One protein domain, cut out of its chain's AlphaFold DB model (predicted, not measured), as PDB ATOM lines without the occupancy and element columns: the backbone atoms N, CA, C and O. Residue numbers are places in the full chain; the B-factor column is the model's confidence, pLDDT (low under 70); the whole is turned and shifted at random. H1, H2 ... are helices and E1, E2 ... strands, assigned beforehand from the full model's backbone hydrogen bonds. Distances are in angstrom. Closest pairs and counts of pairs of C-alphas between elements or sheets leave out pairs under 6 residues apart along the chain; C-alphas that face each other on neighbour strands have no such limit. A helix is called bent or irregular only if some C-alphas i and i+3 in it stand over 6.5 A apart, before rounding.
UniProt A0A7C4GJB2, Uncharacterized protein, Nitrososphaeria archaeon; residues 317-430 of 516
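AT A GLANCE: This is residues 317 to 430 of the 516 residues of an uncharacterized protein of Nitrososphaeria archaeon (UniProt A0A7C4GJB2). Picture three small ribbons of strands: the hairpin E3 and E4, joined by a tight link to the three-stranded sheet E5, E6 and E7, and the hairpin E1 and E2, which comes close to E6 and E7 at Gly 325 and Val 326 of E1. A pair of short helices, H1 and H2, sits beside the E3 and E4 hairpin, with residues 370 to 374 of H2 packed mainly on E4. The printed part has 114 residues, with two named helices and seven named strands in the order E1 E2 H1 H2 E3 E4 E5 E6 E7, a mixed class. The three-stranded sheet has the order E5, E6, E7 and is antiparallel, and so are both two-stranded sheets. The whole is compact, with a radius of gyration of the C-alphas of 15.1 A, and its outline is rounded, spanning 42 by 38 by 27 A.

HOW THE PARTS SIT: Start at E1, residues 325 to 332, which forms a hairpin with E2, residues 346 to 348; there N 330 and O 347 are 2.9 A apart, within hydrogen-bond range. Next look at H1, residues 357 to 361, and H2, residues 364 to 374, which touch, their closest C-alphas being those of Cys 359 and Cys 370 at 5.6 A. H1 has 0 of 1 O i to N i+4 pairs within hydrogen-bond range and 2 of 2 O i to N i+3 pairs; H2 has 3 of 7 and 2 of 8. H2 is irregular, only just, with C-alphas 371 and 374 7.0 A apart. E3, residues 383 to 388, and E4, residues 394 to 399, form a hairpin, with N 385 and O 397 2.9 A apart. The closest C-alphas of H2 and E4 are those of Asp 374 and Ile 397, 5.5 A apart. E5, residues 403 to 405, E6, residues 411 to 418, and E7, residues 423 to 429, form a meander, each strand the antiparallel neighbour of the one before; check N 404 to O 412 at 2.9 A and N 413 to O 427 at 2.9 A. The closest C-alphas of E1 and E6, Gly 325 and Phe 417, are 7.2 A apart. H2 and E6 are apart.

IN THESE COORDINATES: Find C-alpha 325 at (14.684, 0.172, -29.693); from there E1 runs 22.9 A. H2 measures 17.7 A, E3 and E4 16.2 A each, and E6 21.1 A. E7 runs 19.8 A to C-alpha 429 at (6.076, 3.149, -46.717).

THE WHOLE: The C-alphas farthest apart, those of Ser 391 and Leu 430, are 42.9 A apart. The printed part has no cut, and the link E1 to E2 is long. Confidence is under 70 at residues 364 to 365 and 380 to 381.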
ATOM      1  N   GLN A 317      18.012   8.887 -17.468       93.56
ATOM      2  CA  GLN A 317      16.761   8.576 -16.753       93.56
ATOM      3  C   GLN A 317      16.161   7.227 -17.168       93.56
ATOM      4  O   GLN A 317      15.422   6.628 -16.401       93.56
ATOM      5  N   ASP A 318      16.536   6.715 -18.336       97.31
ATOM      6  CA  ASP A 318      16.051   5.453 -18.879       97.31
ATOM      7  C   ASP A 318      16.968   4.266 -18.580       97.31
ATOM      8  O   ASP A 318      16.739   3.175 -19.094       97.31
ATOM      9  N   SER A 319      17.995   4.420 -17.736       96.50
ATOM     10  CA  SER A 319      18.983   3.361 -17.470       96.50
ATOM     11  C   SER A 319      18.401   2.052 -16.922       96.50
ATOM     12  O   SER A 319      19.092   1.038 -16.932       96.50
ATOM     13  N   ALA A 320      17.166   2.075 -16.411       96.25
ATOM     14  CA  ALA A 320      16.457   0.900 -15.914       96.25
ATOM     15  C   ALA A 320      15.604   0.180 -16.979       96.25
ATOM     16  O   ALA A 320      14.995  -0.842 -16.656       96.25
ATOM     17  N   LEU A 321      15.526   0.684 -18.218       96.94
ATOM     18  CA  LEU A 321      14.727   0.058 -19.276       96.94
ATOM     19  C   LEU A 321      15.246  -1.348 -19.651       96.94
ATOM     20  O   LEU A 321      16.451  -1.597 -19.562       96.94
ATOM     21  N   PRO A 322      14.364  -2.260 -20.116       95.75
ATOM     22  CA  PRO A 322      14.739  -3.631 -20.489       95.75
ATOM     23  C   PRO A 322      15.720  -3.751 -21.657       95.75
ATOM     24  O   PRO A 322      16.490  -4.711 -21.733       95.75
ATOM     25  N   GLY A 323      15.710  -2.777 -22.561       95.12
ATOM     26  CA  GLY A 323      16.564  -2.759 -23.737       95.12
ATOM     27  C   GLY A 323      16.392  -1.481 -24.556       95.12
ATOM     28  O   GLY A 323      15.661  -0.571 -24.149       95.12
ATOM     29  N   PRO A 324      17.102  -1.376 -25.685       96.00
ATOM     30  CA  PRO A 324      16.926  -0.306 -26.654       96.00
ATOM     31  C   PRO A 324      15.796  -0.601 -27.646       96.00
ATOM     32  O   PRO A 324      15.249  -1.697 -27.678       96.00
ATOM     33  N   GLY A 325      15.464   0.383 -28.479       96.44
ATOM     34  CA  GLY A 325      14.684   0.172 -29.693       96.44
ATOM     35  C   GLY A 325      13.679   1.273 -30.000       96.44
ATOM     36  O   GLY A 325      13.638   2.332 -29.364       96.44
ATOM     37  N   VAL A 326      12.889   1.014 -31.033       98.19
ATOM     38  CA  VAL A 326      11.848   1.890 -31.562       98.19
ATOM     39  C   VAL A 326      10.490   1.425 -31.049       98.19
ATOM     40  O   VAL A 326      10.103   0.275 -31.218       98.19
ATOM     41  N   LEU A 327       9.753   2.337 -30.425       98.44
ATOM     42  CA  LEU A 327       8.428   2.106 -29.866       98.44
ATOM     43  C   LEU A 327       7.381   2.679 -30.817       98.44
ATOM     44  O   LEU A 327       7.503   3.824 -31.261       98.44
ATOM     45  N   VAL A 328       6.329   1.904 -31.079       98.38
ATOM     46  CA  VAL A 328       5.247   2.277 -31.995       98.38
ATOM     47  C   VAL A 328       3.932   2.354 -31.228       98.38
ATOM     48  O   VAL A 328       3.440   1.357 -30.700       98.38
ATOM     49  N   PHE A 329       3.347   3.548 -31.176       98.56
ATOM     50  CA  PHE A 329       2.023   3.786 -30.607       98.56
ATOM     51  C   PHE A 329       1.019   4.056 -31.720       98.56
ATOM     52  O   PHE A 329       1.307   4.820 -32.638       98.56
ATOM     53  N   LYS A 330      -0.195   3.519 -31.600       98.00
ATOM     54  CA  LYS A 330      -1.363   3.999 -32.349       98.00
ATOM     55  C   LYS A 330      -2.223   4.846 -31.428       98.00
ATOM     56  O   LYS A 330      -2.674   4.373 -30.391       98.00
ATOM     57  N   VAL A 331      -2.441   6.099 -31.791       98.12
ATOM     58  CA  VAL A 331      -3.069   7.104 -30.934       98.12
ATOM     59  C   VAL A 331      -4.434   7.481 -31.484       98.12
ATOM     60  O   VAL A 331      -4.576   7.723 -32.678       98.12
ATOM     61  N   ASN A 332      -5.418   7.604 -30.597       95.75
ATOM     62  CA  ASN A 332      -6.705   8.228 -30.860       95.75
ATOM     63  C   ASN A 332      -6.793   9.568 -30.119       95.75
ATOM     64  O   ASN A 332      -6.725   9.644 -28.890       95.75
ATOM     65  N   LYS A 333      -6.982  10.652 -30.868       93.00
ATOM     66  CA  LYS A 333      -6.972  12.018 -30.329       93.00
ATOM     67  C   LYS A 333      -8.196  12.369 -29.492       93.00
ATOM     68  O   LYS A 333      -8.153  13.335 -28.736       93.00
ATOM     69  N   TYR A 334      -9.267  11.591 -29.620       91.62
ATOM     70  CA  TYR A 334     -10.588  11.864 -29.054       91.62
ATOM     71  C   TYR A 334     -10.934  10.960 -27.866       91.62
ATOM     72  O   TYR A 334     -12.084  10.902 -27.425       91.62
ATOM     73  N   ARG A 335      -9.938  10.285 -27.290       90.56
ATOM     74  CA  ARG A 335     -10.063   9.510 -26.050       90.56
ATOM     75  C   ARG A 335      -9.087  10.044 -25.010       90.56
ATOM     76  O   ARG A 335      -8.002  10.478 -25.358       90.56
ATOM     77  N   SER A 336      -9.473  10.019 -23.741       88.25
ATOM     78  CA  SER A 336      -8.648  10.501 -22.618       88.25
ATOM     79  C   SER A 336      -8.134   9.379 -21.714       88.25
ATOM     80  O   SER A 336      -7.598   9.650 -20.647       88.25
ATOM     81  N   ARG A 337      -8.359   8.117 -22.105       89.94
ATOM     82  CA  ARG A 337      -7.918   6.914 -21.386       89.94
ATOM     83  C   ARG A 337      -8.159   5.655 -22.206       89.94
ATOM     84  O   ARG A 337      -9.057   5.627 -23.049       89.94
ATOM     85  N   ASN A 338      -7.423   4.605 -21.872       92.00
ATOM     86  CA  ASN A 338      -7.745   3.240 -22.263       92.00
ATOM     87  C   ASN A 338      -8.727   2.643 -21.253       92.00
ATOM     88  O   ASN A 338      -8.423   2.597 -20.065       92.00
ATOM     89  N   ILE A 339      -9.891   2.174 -21.708       90.81
ATOM     90  CA  ILE A 339     -10.846   1.416 -20.884       90.81
ATOM     91  C   ILE A 339     -11.077   0.052 -21.535       90.81
ATOM     92  O   ILE A 339     -11.276  -0.042 -22.746       90.81
ATOM     93  N   GLU A 340     -11.080  -1.016 -20.739       88.19
ATOM     94  CA  GLU A 340     -11.299  -2.372 -21.234       88.19
ATOM     95  C   GLU A 340     -12.622  -2.513 -22.004       88.19
ATOM     96  O   GLU A 340     -13.723  -2.300 -21.480       88.19
ATOM     97  N   GLY A 341     -12.506  -2.951 -23.259       87.00
ATOM     98  CA  GLY A 341     -13.643  -3.148 -24.158       87.00
ATOM     99  C   GLY A 341     -14.193  -1.861 -24.776       87.00
ATOM    100  O   GLY A 341     -15.230  -1.922 -25.437       87.00
ATOM    101  N   GLU A 342     -13.528  -0.721 -24.585       89.38
ATOM    102  CA  GLU A 342     -13.819   0.539 -25.270       89.38
ATOM    103  C   GLU A 342     -12.748   0.857 -26.330       89.38
ATOM    104  O   GLU A 342     -11.672   0.253 -26.329       89.38
ATOM    105  N   PRO A 343     -13.015   1.791 -27.264       89.00
ATOM    106  CA  PRO A 343     -11.984   2.281 -28.173       89.00
ATOM    107  C   PRO A 343     -10.785   2.860 -27.407       89.00
ATOM    108  O   PRO A 343     -10.966   3.629 -26.463       89.00
ATOM    109  N   TYR A 344      -9.577   2.497 -27.835       92.44
ATOM    110  CA  TYR A 344      -8.318   2.879 -27.191       92.44
ATOM    111  C   TYR A 344      -8.052   4.387 -27.286       92.44
ATOM    112  O   TYR A 344      -8.459   5.038 -28.249       92.44
ATOM    113  N   MET A 345      -7.323   4.930 -26.308       95.62
ATOM    114  CA  MET A 345      -6.627   6.211 -26.443       95.62
ATOM    115  C   MET A 345      -5.257   6.011 -27.073       95.62
ATOM    116  O   MET A 345      -4.898   6.723 -28.005       95.62
ATOM    117  N   VAL A 346      -4.517   5.027 -26.585       96.88
ATOM    118  CA  VAL A 346      -3.216   4.631 -27.109       96.88
ATOM    119  C   VAL A 346      -3.202   3.115 -27.234       96.88
ATOM    120  O   VAL A 346      -3.750   2.432 -26.383       96.88
ATOM    121  N   ARG A 347      -2.628   2.570 -28.297       95.81
ATOM    122  CA  ARG A 347      -2.322   1.145 -28.396       95.81
ATOM    123  C   ARG A 347      -0.825   0.993 -28.553       95.81
ATOM    124  O   ARG A 347      -0.275   1.569 -29.496       95.81
ATOM    125  N   PHE A 348      -0.191   0.238 -27.665       96.50
ATOM    126  CA  PHE A 348       1.227  -0.073 -27.794       96.50
ATOM    127  C   PHE A 348       1.410  -1.323 -28.655       96.50
ATOM    128  O   PHE A 348       0.705  -2.316 -28.487       96.50
ATOM    129  N   PHE A 349       2.309  -1.249 -29.633       95.31
ATOM    130  CA  PHE A 349       2.618  -2.374 -30.500       95.31
ATOM    131  C   PHE A 349       3.765  -3.163 -29.892       95.31
ATOM    132  O   PHE A 349       4.856  -2.629 -29.715       95.31
ATOM    133  N   ASP A 350       3.490  -4.431 -29.628       92.44
ATOM    134  CA  ASP A 350       4.473  -5.399 -29.183       92.44
ATOM    135  C   ASP A 350       5.102  -6.087 -30.402       92.44
ATOM    136  O   ASP A 350       4.413  -6.769 -31.167       92.44
ATOM    137  N   ALA A 351       6.395  -5.848 -30.616       92.12
ATOM    138  CA  ALA A 351       7.167  -6.440 -31.701       92.12
ATOM    139  C   ALA A 351       7.418  -7.949 -31.510       92.12
ATOM    140  O   ALA A 351       7.712  -8.644 -32.486       92.12
ATOM    141  N   ASN A 352       7.302  -8.465 -30.280       89.06
ATOM    142  CA  ASN A 352       7.637  -9.842 -29.926       89.06
ATOM    143  C   ASN A 352       6.533 -10.487 -29.051       89.06
ATOM    144  O   ASN A 352       6.824 -11.046 -28.000       89.06
ATOM    145  N   PRO A 353       5.267 -10.540 -29.515       85.06
ATOM    146  CA  PRO A 353       4.093 -10.862 -28.687       85.06
ATOM    147  C   PRO A 353       4.017 -12.304 -28.155       85.06
ATOM    148  O   PRO A 353       3.076 -12.661 -27.446       85.06
ATOM    149  N   GLU A 354       4.953 -13.173 -28.539       80.62
ATOM    150  CA  GLU A 354       5.066 -14.544 -28.019       80.62
ATOM    151  C   GLU A 354       6.105 -14.666 -26.884       80.62
ATOM    152  O   GLU A 354       6.249 -15.739 -26.284       80.62
ATOM    153  N   THR A 355       6.834 -13.590 -26.584       81.44
ATOM    154  CA  THR A 355       7.886 -13.515 -25.568       81.44
ATOM    155  C   THR A 355       7.675 -12.297 -24.651       81.44
ATOM    156  O   THR A 355       6.798 -11.485 -24.918       81.44
ATOM    157  N   PRO A 356       8.360 -12.220 -23.491       85.12
ATOM    158  CA  PRO A 356       9.178 -13.252 -22.844       85.12
ATOM    159  C   PRO A 356       8.375 -14.487 -22.396       85.12
ATOM    160  O   PRO A 356       7.301 -14.390 -21.803       85.12
ATOM    161  N   VAL A 357       8.912 -15.697 -22.595       83.50
ATOM    162  CA  VAL A 357       8.227 -16.947 -22.189       83.50
ATOM    163  C   VAL A 357       8.035 -17.058 -20.673       83.50
ATOM    164  O   VAL A 357       7.144 -17.772 -20.203       83.50
ATOM    165  N   GLU A 358       8.852 -16.343 -19.901       85.75
ATOM    166  CA  GLU A 358       8.752 -16.181 -18.454       85.75
ATOM    167  C   GLU A 358       7.402 -15.571 -18.034       85.75
ATOM    168  O   GLU A 358       6.916 -15.850 -16.927       85.75
ATOM    169  N   CYS A 359       6.753 -14.817 -18.932       85.38
ATOM    170  CA  CYS A 359       5.451 -14.194 -18.713       85.38
ATOM    171  C   CYS A 359       4.318 -15.214 -18.517       85.38
ATOM    172  O   CYS A 359       3.386 -14.965 -17.751       85.38
ATOM    173  N   ASN A 360       4.452 -16.425 -19.072       82.94
ATOM    174  CA  ASN A 360       3.468 -17.509 -18.935       82.94
ATOM    175  C   ASN A 360       3.216 -17.948 -17.477       82.94
ATOM    176  O   ASN A 360       2.254 -18.662 -17.193       82.94
ATOM    177  N   SER A 361       4.088 -17.554 -16.543       80.75
ATOM    178  CA  SER A 361       3.969 -17.870 -15.116       80.75
ATOM    179  C   SER A 361       3.117 -16.878 -14.308       80.75
ATOM    180  O   SER A 361       2.847 -17.125 -13.127       80.75
ATOM    181  N   PHE A 362       2.698 -15.755 -14.901       79.19
ATOM    182  CA  PHE A 362       2.022 -14.665 -14.196       79.19
ATOM    183  C   PHE A 362       0.488 -14.759 -14.210       79.19
ATOM    184  O   PHE A 362      -0.128 -15.523 -14.947       79.19
ATOM    185  N   ARG A 363      -0.150 -13.958 -13.344       71.06
ATOM    186  CA  ARG A 363      -1.598 -13.693 -13.392       71.06
ATOM    187  C   ARG A 363      -1.910 -12.665 -14.477       71.06
ATOM    188  O   ARG A 363      -1.050 -11.863 -14.821       71.06
ATOM    189  N   LYS A 364      -3.162 -12.643 -14.937       67.69
ATOM    190  CA  LYS A 364      -3.626 -11.853 -16.088       67.69
ATOM    191  C   LYS A 364      -3.200 -10.374 -16.080       67.69
ATOM    192  O   LYS A 364      -2.793  -9.899 -17.131       67.69
ATOM    193  N   GLU A 365      -3.253  -9.658 -14.951       63.75
ATOM    194  CA  GLU A 365      -2.836  -8.241 -14.934       63.75
ATOM    195  C   GLU A 365      -1.315  -8.070 -15.089       63.75
ATOM    196  O   GLU A 365      -0.858  -7.188 -15.808       63.75
ATOM    197  N   ALA A 366      -0.525  -8.942 -14.455       72.50
ATOM    198  CA  ALA A 366       0.937  -8.910 -14.525       72.50
ATOM    199  C   ALA A 366       1.487  -9.449 -15.856       72.50
ATOM    200  O   ALA A 366       2.620  -9.140 -16.212       72.50
ATOM    201  N   ILE A 367       0.687 -10.232 -16.589       80.62
ATOM    202  CA  ILE A 367       1.027 -10.699 -17.936       80.62
ATOM    203  C   ILE A 367       1.182  -9.506 -18.885       80.62
ATOM    204  O   ILE A 367       2.226  -9.402 -19.511       80.62
ATOM    205  N   ARG A 368       0.229  -8.558 -18.909       83.44
ATOM    206  CA  ARG A 368       0.288  -7.401 -19.827       83.44
ATOM    207  C   ARG A 368       1.550  -6.561 -19.646       83.44
ATOM    208  O   ARG A 368       2.174  -6.164 -20.617       83.44
ATOM    209  N   LEU A 369       1.945  -6.312 -18.397       86.94
ATOM    210  CA  LEU A 369       3.199  -5.615 -18.104       86.94
ATOM    211  C   LEU A 369       4.409  -6.394 -18.641       86.94
ATOM    212  O   LEU A 369       5.327  -5.805 -19.202       86.94
ATOM    213  N   CYS A 370       4.405  -7.710 -18.444       89.00
ATOM    214  CA  CYS A 370       5.509  -8.588 -18.800       89.00
ATOM    215  C   CYS A 370       5.676  -8.750 -20.319       89.00
ATOM    216  O   CYS A 370       6.803  -8.689 -20.797       89.00
ATOM    217  N   GLU A 371       4.576  -8.913 -21.059       88.56
ATOM    218  CA  GLU A 371       4.568  -9.032 -22.529       88.56
ATOM    219  C   GLU A 371       5.194  -7.789 -23.177       88.56
ATOM    220  O   GLU A 371       6.009  -7.890 -24.073       88.56
ATOM    221  N   THR A 372       4.962  -6.595 -22.626       92.12
ATOM    222  CA  THR A 372       5.543  -5.368 -23.201       92.12
ATOM    223  C   THR A 372       7.056  -5.188 -22.985       92.12
ATOM    224  O   THR A 372       7.612  -4.182 -23.432       92.12
ATOM    225  N   LEU A 373       7.753  -6.089 -22.280       94.75
ATOM    226  CA  LEU A 373       9.171  -5.902 -21.932       94.75
ATOM    227  C   LEU A 373      10.109  -5.942 -23.147       94.75
ATOM    228  O   LEU A 373      11.134  -5.261 -23.134       94.75
ATOM    229  N   ASP A 374       9.773  -6.709 -24.178       93.31
ATOM    230  CA  ASP A 374      10.496  -6.812 -25.450       93.31
ATOM    231  C   ASP A 374       9.697  -6.207 -26.618       93.31
ATOM    232  O   ASP A 374      10.016  -6.434 -27.778       93.31
ATOM    233  N   ALA A 375       8.727  -5.339 -26.323       95.31
ATOM    234  CA  ALA A 375       7.925  -4.646 -27.326       95.31
ATOM    235  C   ALA A 375       8.689  -3.814 -28.386       95.31
ATOM    236  O   ALA A 375       8.128  -3.636 -29.469       95.31
ATOM    237  N   PRO A 376       9.894  -3.246 -28.147       96.62
ATOM    238  CA  PRO A 376      10.557  -2.421 -29.154       96.62
ATOM    239  C   PRO A 376      10.970  -3.174 -30.423       96.62
ATOM    240  O   PRO A 376      11.449  -4.304 -30.384       96.62
ATOM    241  N   TYR A 377      10.898  -2.466 -31.548       96.00
ATOM    242  CA  TYR A 377      11.505  -2.876 -32.811       96.00
ATOM    243  C   TYR A 377      12.985  -2.490 -32.820       96.00
ATOM    244  O   TYR A 377      13.345  -1.389 -32.391       96.00
ATOM    245  N   PHE A 378      13.850  -3.367 -33.315       94.44
ATOM    246  CA  PHE A 378      15.302  -3.171 -33.297       94.44
ATOM    247  C   PHE A 378      15.920  -3.671 -34.604       94.44
ATOM    248  O   PHE A 378      15.393  -4.608 -35.197       94.44
ATOM    249  N   ASP A 379      16.989  -3.030 -35.074       84.19
ATOM    250  CA  ASP A 379      17.714  -3.466 -36.270       84.19
ATOM    251  C   ASP A 379      18.771  -4.534 -35.927       84.19
ATOM    252  O   ASP A 379      19.036  -4.830 -34.766       84.19
ATOM    253  N   HIS A 380      19.415  -5.097 -36.951       69.81
ATOM    254  CA  HIS A 380      20.401  -6.181 -36.840       69.81
ATOM    255  C   HIS A 380      19.810  -7.548 -36.434       69.81
ATOM    256  O   HIS A 380      18.684  -7.653 -35.961       69.81
ATOM    257  N   GLU A 381      20.566  -8.635 -36.667       65.00
ATOM    258  CA  GLU A 381      20.143 -10.024 -36.395       65.00
ATOM    259  C   GLU A 381      20.072 -10.332 -34.886       65.00
ATOM    260  O   GLU A 381      20.754 -11.230 -34.395       65.00
ATOM    261  N   HIS A 382      19.191  -9.630 -34.171       70.12
ATOM    262  CA  HIS A 382      18.748  -9.871 -32.799       70.12
ATOM    263  C   HIS A 382      19.540  -9.144 -31.702       70.12
ATOM    264  O   HIS A 382      20.756  -9.286 -31.559       70.12
ATOM    265  N   TYR A 383      18.809  -8.436 -30.839       86.69
ATOM    266  CA  TYR A 383      19.282  -8.049 -29.508       86.69
ATOM    267  C   TYR A 383      18.865  -9.121 -28.502       86.69
ATOM    268  O   TYR A 383      17.727  -9.590 -28.535       86.69
ATOM    269  N   SER A 384      19.760  -9.486 -27.581       90.44
ATOM    270  CA  SER A 384      19.431 -10.343 -26.441       90.44
ATOM    271  C   SER A 384      20.102  -9.822 -25.175       90.44
ATOM    272  O   SER A 384      21.320  -9.630 -25.142       90.44
ATOM    273  N   GLY A 385      19.310  -9.598 -24.129       90.44
ATOM    274  CA  GLY A 385      19.770  -9.041 -22.862       90.44
ATOM    275  C   GLY A 385      19.072  -9.662 -21.659       90.44
ATOM    276  O   GLY A 385      17.968 -10.192 -21.751       90.44
ATOM    277  N   GLU A 386      19.724  -9.596 -20.499       93.38
ATOM    278  CA  GLU A 386      19.097  -9.964 -19.230       93.38
ATOM    279  C   GLU A 386      18.586  -8.712 -18.529       93.38
ATOM    280  O   GLU A 386      19.365  -7.804 -18.236       93.38
ATOM    281  N   TRP A 387      17.303  -8.705 -18.178       94.81
ATOM    282  CA  TRP A 387      16.701  -7.646 -17.378       94.81
ATOM    283  C   TRP A 387      16.142  -8.199 -16.068       94.81
ATOM    284  O   TRP A 387      15.803  -9.383 -15.968       94.81
ATOM    285  N   ARG A 388      16.082  -7.360 -15.029       91.69
ATOM    286  CA  ARG A 388      15.534  -7.739 -13.724       91.69
ATOM    287  C   ARG A 388      14.491  -6.745 -13.254       91.69
ATOM    288  O   ARG A 388      14.757  -5.550 -13.244       91.69
ATOM    289  N   ASP A 389      13.359  -7.265 -12.790       87.88
ATOM    290  CA  ASP A 389      12.365  -6.438 -12.109       87.88
ATOM    291  C   ASP A 389      12.839  -6.025 -10.704       87.88
ATOM    292  O   ASP A 389      13.840  -6.524 -10.178       87.88
ATOM    293  N   ALA A 390      12.070  -5.147 -10.056       81.56
ATOM    294  CA  ALA A 390      12.337  -4.685  -8.694       81.56
ATOM    295  C   ALA A 390      12.363  -5.816  -7.640       81.56
ATOM    296  O   ALA A 390      12.934  -5.648  -6.564       81.56
ATOM    297  N   SER A 391      11.779  -6.988  -7.933       83.75
ATOM    298  CA  SER A 391      11.840  -8.177  -7.067       83.75
ATOM    299  C   SER A 391      13.098  -9.030  -7.291       83.75
ATOM    300  O   SER A 391      13.329 -10.006  -6.575       83.75
ATOM    301  N   GLY A 392      13.925  -8.670  -8.277       86.31
ATOM    302  CA  GLY A 392      15.120  -9.399  -8.695       86.31
ATOM    303  C   GLY A 392      14.839 -10.564  -9.648       86.31
ATOM    304  O   GLY A 392      15.775 -11.300  -9.998       86.31
ATOM    305  N   ARG A 393      13.583 -10.746 -10.084       88.88
ATOM    306  CA  ARG A 393      13.209 -11.767 -11.066       88.88
ATOM    307  C   ARG A 393      13.848 -11.424 -12.398       88.88
ATOM    308  O   ARG A 393      13.839 -10.274 -12.811       88.88
ATOM    309  N   LYS A 394      14.416 -12.433 -13.044       91.69
ATOM    310  CA  LYS A 394      15.146 -12.294 -14.297       91.69
ATOM    311  C   LYS A 394      14.236 -12.583 -15.488       91.69
ATOM    312  O   LYS A 394      13.492 -13.559 -15.444       91.69
ATOM    313  N   PHE A 395      14.396 -11.784 -16.534       91.44
ATOM    314  CA  PHE A 395      13.767 -11.927 -17.840       91.44
ATOM    315  C   PHE A 395      14.851 -11.912 -18.914       91.44
ATOM    316  O   PHE A 395      15.841 -11.183 -18.780       91.44
ATOM    317  N   VAL A 396      14.677 -12.718 -19.957       91.38
ATOM    318  CA  VAL A 396      15.492 -12.628 -21.169       91.38
ATOM    319  C   VAL A 396      14.730 -11.798 -22.195       91.38
ATOM    320  O   VAL A 396      13.679 -12.211 -22.674       91.38
ATOM    321  N   ILE A 397      15.268 -10.624 -22.510       92.94
ATOM    322  CA  ILE A 397      14.706  -9.687 -23.481       92.94
ATOM    323  C   ILE A 397      15.305 -10.020 -24.837       92.94
ATOM    324  O   ILE A 397      16.527  -9.952 -24.979       92.94
ATOM    325  N   ASN A 398      14.472 -10.386 -25.809       89.19
ATOM    326  CA  ASN A 398      14.914 -10.675 -27.169       89.19
ATOM    327  C   ASN A 398      14.159  -9.780 -28.145       89.19
ATOM    328  O   ASN A 398      12.944  -9.883 -28.242       89.19
ATOM    329  N   LEU A 399      14.877  -8.937 -28.882       90.62
ATOM    330  CA  LEU A 399      14.275  -8.104 -29.922       90.62
ATOM    331  C   LEU A 399      14.570  -8.776 -31.255       90.62
ATOM    332  O   LEU A 399      15.708  -8.754 -31.728       90.62
ATOM    333  N   LEU A 400      13.566  -9.466 -31.796       86.38
ATOM    334  CA  LEU A 400      13.712 -10.317 -32.977       86.38
ATOM    335  C   LEU A 400      13.098  -9.703 -34.236       86.38
ATOM    336  O   LEU A 400      13.352 -10.197 -35.334       86.38
ATOM    337  N   THR A 401      12.312  -8.643 -34.062       89.69
ATOM    338  CA  THR A 401      11.504  -8.033 -35.111       89.69
ATOM    339  C   THR A 401      11.973  -6.605 -35.379       89.69
ATOM    340  O   THR A 401      12.051  -5.774 -34.472       89.69
ATOM    341  N   GLU A 402      12.261  -6.318 -36.646       91.62
ATOM    342  CA  GLU A 402      12.728  -5.007 -37.115       91.62
ATOM    343  C   GLU A 402      11.626  -4.199 -37.811       91.62
ATOM    344  O   GLU A 402      11.785  -2.998 -38.032       91.62
ATOM    345  N   ASP A 403      10.503  -4.828 -38.165       92.38
ATOM    346  CA  ASP A 403       9.469  -4.230 -38.997       92.38
ATOM    347  C   ASP A 403       8.032  -4.542 -38.565       92.38
ATOM    348  O   ASP A 403       7.738  -5.496 -37.851       92.38
ATOM    349  N   VAL A 404       7.105  -3.699 -39.016       91.25
ATOM    350  CA  VAL A 404       5.671  -3.859 -38.782       91.25
ATOM    351  C   VAL A 404       4.873  -3.372 -39.982       91.25
ATOM    352  O   VAL A 404       5.090  -2.275 -40.501       91.25
ATOM    353  N   ALA A 405       3.906  -4.190 -40.394       91.12
ATOM    354  CA  ALA A 405       2.835  -3.796 -41.297       91.12
ATOM    355  C   ALA A 405       1.562  -3.535 -40.480       91.12
ATOM    356  O   ALA A 405       1.146  -4.380 -39.685       91.12
ATOM    357  N   THR A 406       0.941  -2.373 -40.663       89.19
ATOM    358  CA  THR A 406      -0.257  -1.983 -39.914       89.19
ATOM    359  C   THR A 406      -1.541  -2.416 -40.620       89.19
ATOM    360  O   THR A 406      -1.554  -2.700 -41.818       89.19
ATOM    361  N   GLU A 407      -2.658  -2.432 -39.886       86.81
ATOM    362  CA  GLU A 407      -3.987  -2.770 -40.425       86.81
ATOM    363  C   GLU A 407      -4.433  -1.822 -41.554       86.81
ATOM    364  O   GLU A 407      -5.200  -2.208 -42.432       86.81
ATOM    365  N   GLU A 408      -3.940  -0.583 -41.544       89.75
ATOM    366  CA  GLU A 408      -4.194   0.445 -42.558       89.75
ATOM    367  C   GLU A 408      -3.309   0.307 -43.800       89.75
ATOM    368  O   GLU A 408      -3.505   1.041 -44.766       89.75
ATOM    369  N   GLY A 409      -2.355  -0.627 -43.788       86.81
ATOM    370  CA  GLY A 409      -1.425  -0.845 -44.887       86.81
ATOM    371  C   GLY A 409      -0.166   0.015 -44.825       86.81
ATOM    372  O   GLY A 409       0.526   0.091 -45.826       86.81
ATOM    373  N   TYR A 410       0.174   0.634 -43.691       90.44
ATOM    374  CA  TYR A 410       1.487   1.264 -43.533       90.44
ATOM    375  C   TYR A 410       2.549   0.206 -43.250       90.44
ATOM    376  O   TYR A 410       2.279  -0.771 -42.556       90.44
ATOM    377  N   TYR A 411       3.765   0.416 -43.743       93.88
ATOM    378  CA  TYR A 411       4.910  -0.427 -43.421       93.88
ATOM    379  C   TYR A 411       6.034   0.410 -42.816       93.88
ATOM    380  O   TYR A 411       6.389   1.465 -43.346       93.88
ATOM    381  N   MET A 412       6.585  -0.058 -41.700       94.69
ATOM    382  CA  MET A 412       7.696   0.576 -40.997       94.69
ATOM    383  C   MET A 412       8.785  -0.453 -40.738       94.69
ATOM    384  O   MET A 412       8.474  -1.561 -40.322       94.69
ATOM    385  N   LYS A 413      10.047  -0.076 -40.941       95.19
ATOM    386  CA  LYS A 413      11.212  -0.925 -40.678       95.19
ATOM    387  C   LYS A 413      12.332  -0.119 -40.048       95.19
ATOM    388  O   LYS A 413      12.751   0.883 -40.627       95.19
ATOM    389  N   VAL A 414      12.841  -0.561 -38.906       96.44
ATOM    390  CA  VAL A 414      14.082  -0.043 -38.328       96.44
ATOM    391  C   VAL A 414      15.228  -0.553 -39.196       96.44
ATOM    392  O   VAL A 414      15.493  -1.748 -39.254       96.44
ATOM    393  N   THR A 415      15.848   0.342 -39.964       95.38
ATOM    394  CA  THR A 415      16.957  -0.004 -40.864       95.38
ATOM    395  C   THR A 415      18.308   0.107 -40.180       95.38
ATOM    396  O   THR A 415      19.247  -0.557 -40.615       95.38
ATOM    397  N   GLU A 416      18.401   0.955 -39.152       95.44
ATOM    398  CA  GLU A 416      19.605   1.126 -38.342       95.44
ATOM    399  C   GLU A 416      19.267   1.629 -36.922       95.44
ATOM    400  O   GLU A 416      18.431   2.526 -36.785       95.44
ATOM    401  N   PHE A 417      19.929   1.131 -35.877       95.38
ATOM    402  CA  PHE A 417      19.881   1.633 -34.502       95.38
ATOM    403  C   PHE A 417      21.306   1.742 -33.946       95.38
ATOM    404  O   PHE A 417      21.900   0.816 -33.394       95.38
ATOM    405  N   GLU A 418      21.866   2.940 -34.046       94.12
ATOM    406  CA  GLU A 418      23.195   3.255 -33.538       94.12
ATOM    407  C   GLU A 418      23.097   3.482 -32.018       94.12
ATOM    408  O   GLU A 418      22.895   4.610 -31.560       94.12
ATOM    409  N   GLU A 419      23.183   2.412 -31.215       90.94
ATOM    410  CA  GLU A 419      22.896   2.468 -29.772       90.94
ATOM    411  C   GLU A 419      23.775   3.472 -29.018       90.94
ATOM    412  O   GLU A 419      23.248   4.236 -28.212       90.94
ATOM    413  N   GLU A 420      25.088   3.514 -29.273       91.25
ATOM    414  CA  GLU A 420      26.015   4.430 -28.585       91.25
ATOM    415  C   GLU A 420      25.657   5.899 -28.851       91.25
ATOM    416  O   GLU A 420      25.531   6.703 -27.915       91.25
ATOM    417  N   GLU A 421      25.398   6.214 -30.119       93.00
ATOM    418  CA  GLU A 421      25.000   7.540 -30.580       93.00
ATOM    419  C   GLU A 421      23.553   7.866 -30.191       93.00
ATOM    420  O   GLU A 421      23.200   9.034 -30.014       93.00
ATOM    421  N   GLY A 422      22.704   6.860 -29.990       94.88
ATOM    422  CA  GLY A 422      21.281   7.018 -29.727       94.88
ATOM    423  C   GLY A 422      20.530   7.566 -30.935       94.88
ATOM    424  O   GLY A 422      19.764   8.521 -30.776       94.88
ATOM    425  N   ILE A 423      20.781   7.000 -32.116       96.44
ATOM    426  CA  ILE A 423      20.147   7.353 -33.394       96.44
ATOM    427  C   ILE A 423      19.418   6.121 -33.937       96.44
ATOM    428  O   ILE A 423      19.981   5.035 -33.937       96.44
ATOM    429  N   ALA A 424      18.193   6.300 -34.431       96.88
ATOM    430  CA  ALA A 424      17.443   5.268 -35.139       96.88
ATOM    431  C   ALA A 424      17.052   5.759 -36.540       96.88
ATOM    432  O   ALA A 424      16.572   6.887 -36.698       96.88
ATOM    433  N   LYS A 425      17.243   4.913 -37.552       97.31
ATOM    434  CA  LYS A 425      16.798   5.122 -38.934       97.31
ATOM    435  C   LYS A 425      15.624   4.194 -39.205       97.31
ATOM    436  O   LYS A 425      15.690   2.995 -38.954       97.31
ATOM    437  N   ILE A 426      14.526   4.775 -39.673       97.44
ATOM    438  CA  ILE A 426      13.252   4.087 -39.863       97.44
ATOM    439  C   ILE A 426      12.804   4.329 -41.294       97.44
ATOM    440  O   ILE A 426      12.544   5.464 -41.696       97.44
ATOM    441  N   ARG A 427      12.687   3.259 -42.072       96.00
ATOM    442  CA  ARG A 427      12.026   3.301 -43.369       96.00
ATOM    443  C   ARG A 427      10.521   3.244 -43.170       96.00
ATOM    444  O   ARG A 427      10.035   2.356 -42.479       96.00
ATOM    445  N   VAL A 428       9.801   4.157 -43.809       95.69
ATOM    446  CA  VAL A 428       8.339   4.207 -43.814       95.69
ATOM    447  C   VAL A 428       7.830   4.139 -45.250       95.69
ATOM    448  O   VAL A 428       8.351   4.825 -46.130       95.69
ATOM    449  N   SER A 429       6.815   3.307 -45.466       93.12
ATOM    450  CA  SER A 429       6.076   3.149 -46.717       93.12
ATOM    451  C   SER A 429       4.590   3.337 -46.432       93.12
ATOM    452  O   SER A 429       4.012   2.638 -45.592       93.12
ATOM    453  N   LEU A 430       3.983   4.324 -47.093       89.69
ATOM    454  CA  LEU A 430       2.595   4.717 -46.893       89.69
ATOM    455  C   LEU A 430       1.604   3.813 -47.641       89.69
ATOM    456  O   LEU A 430       0.443   3.737 -47.249       89.69
TER     457      LEU A 430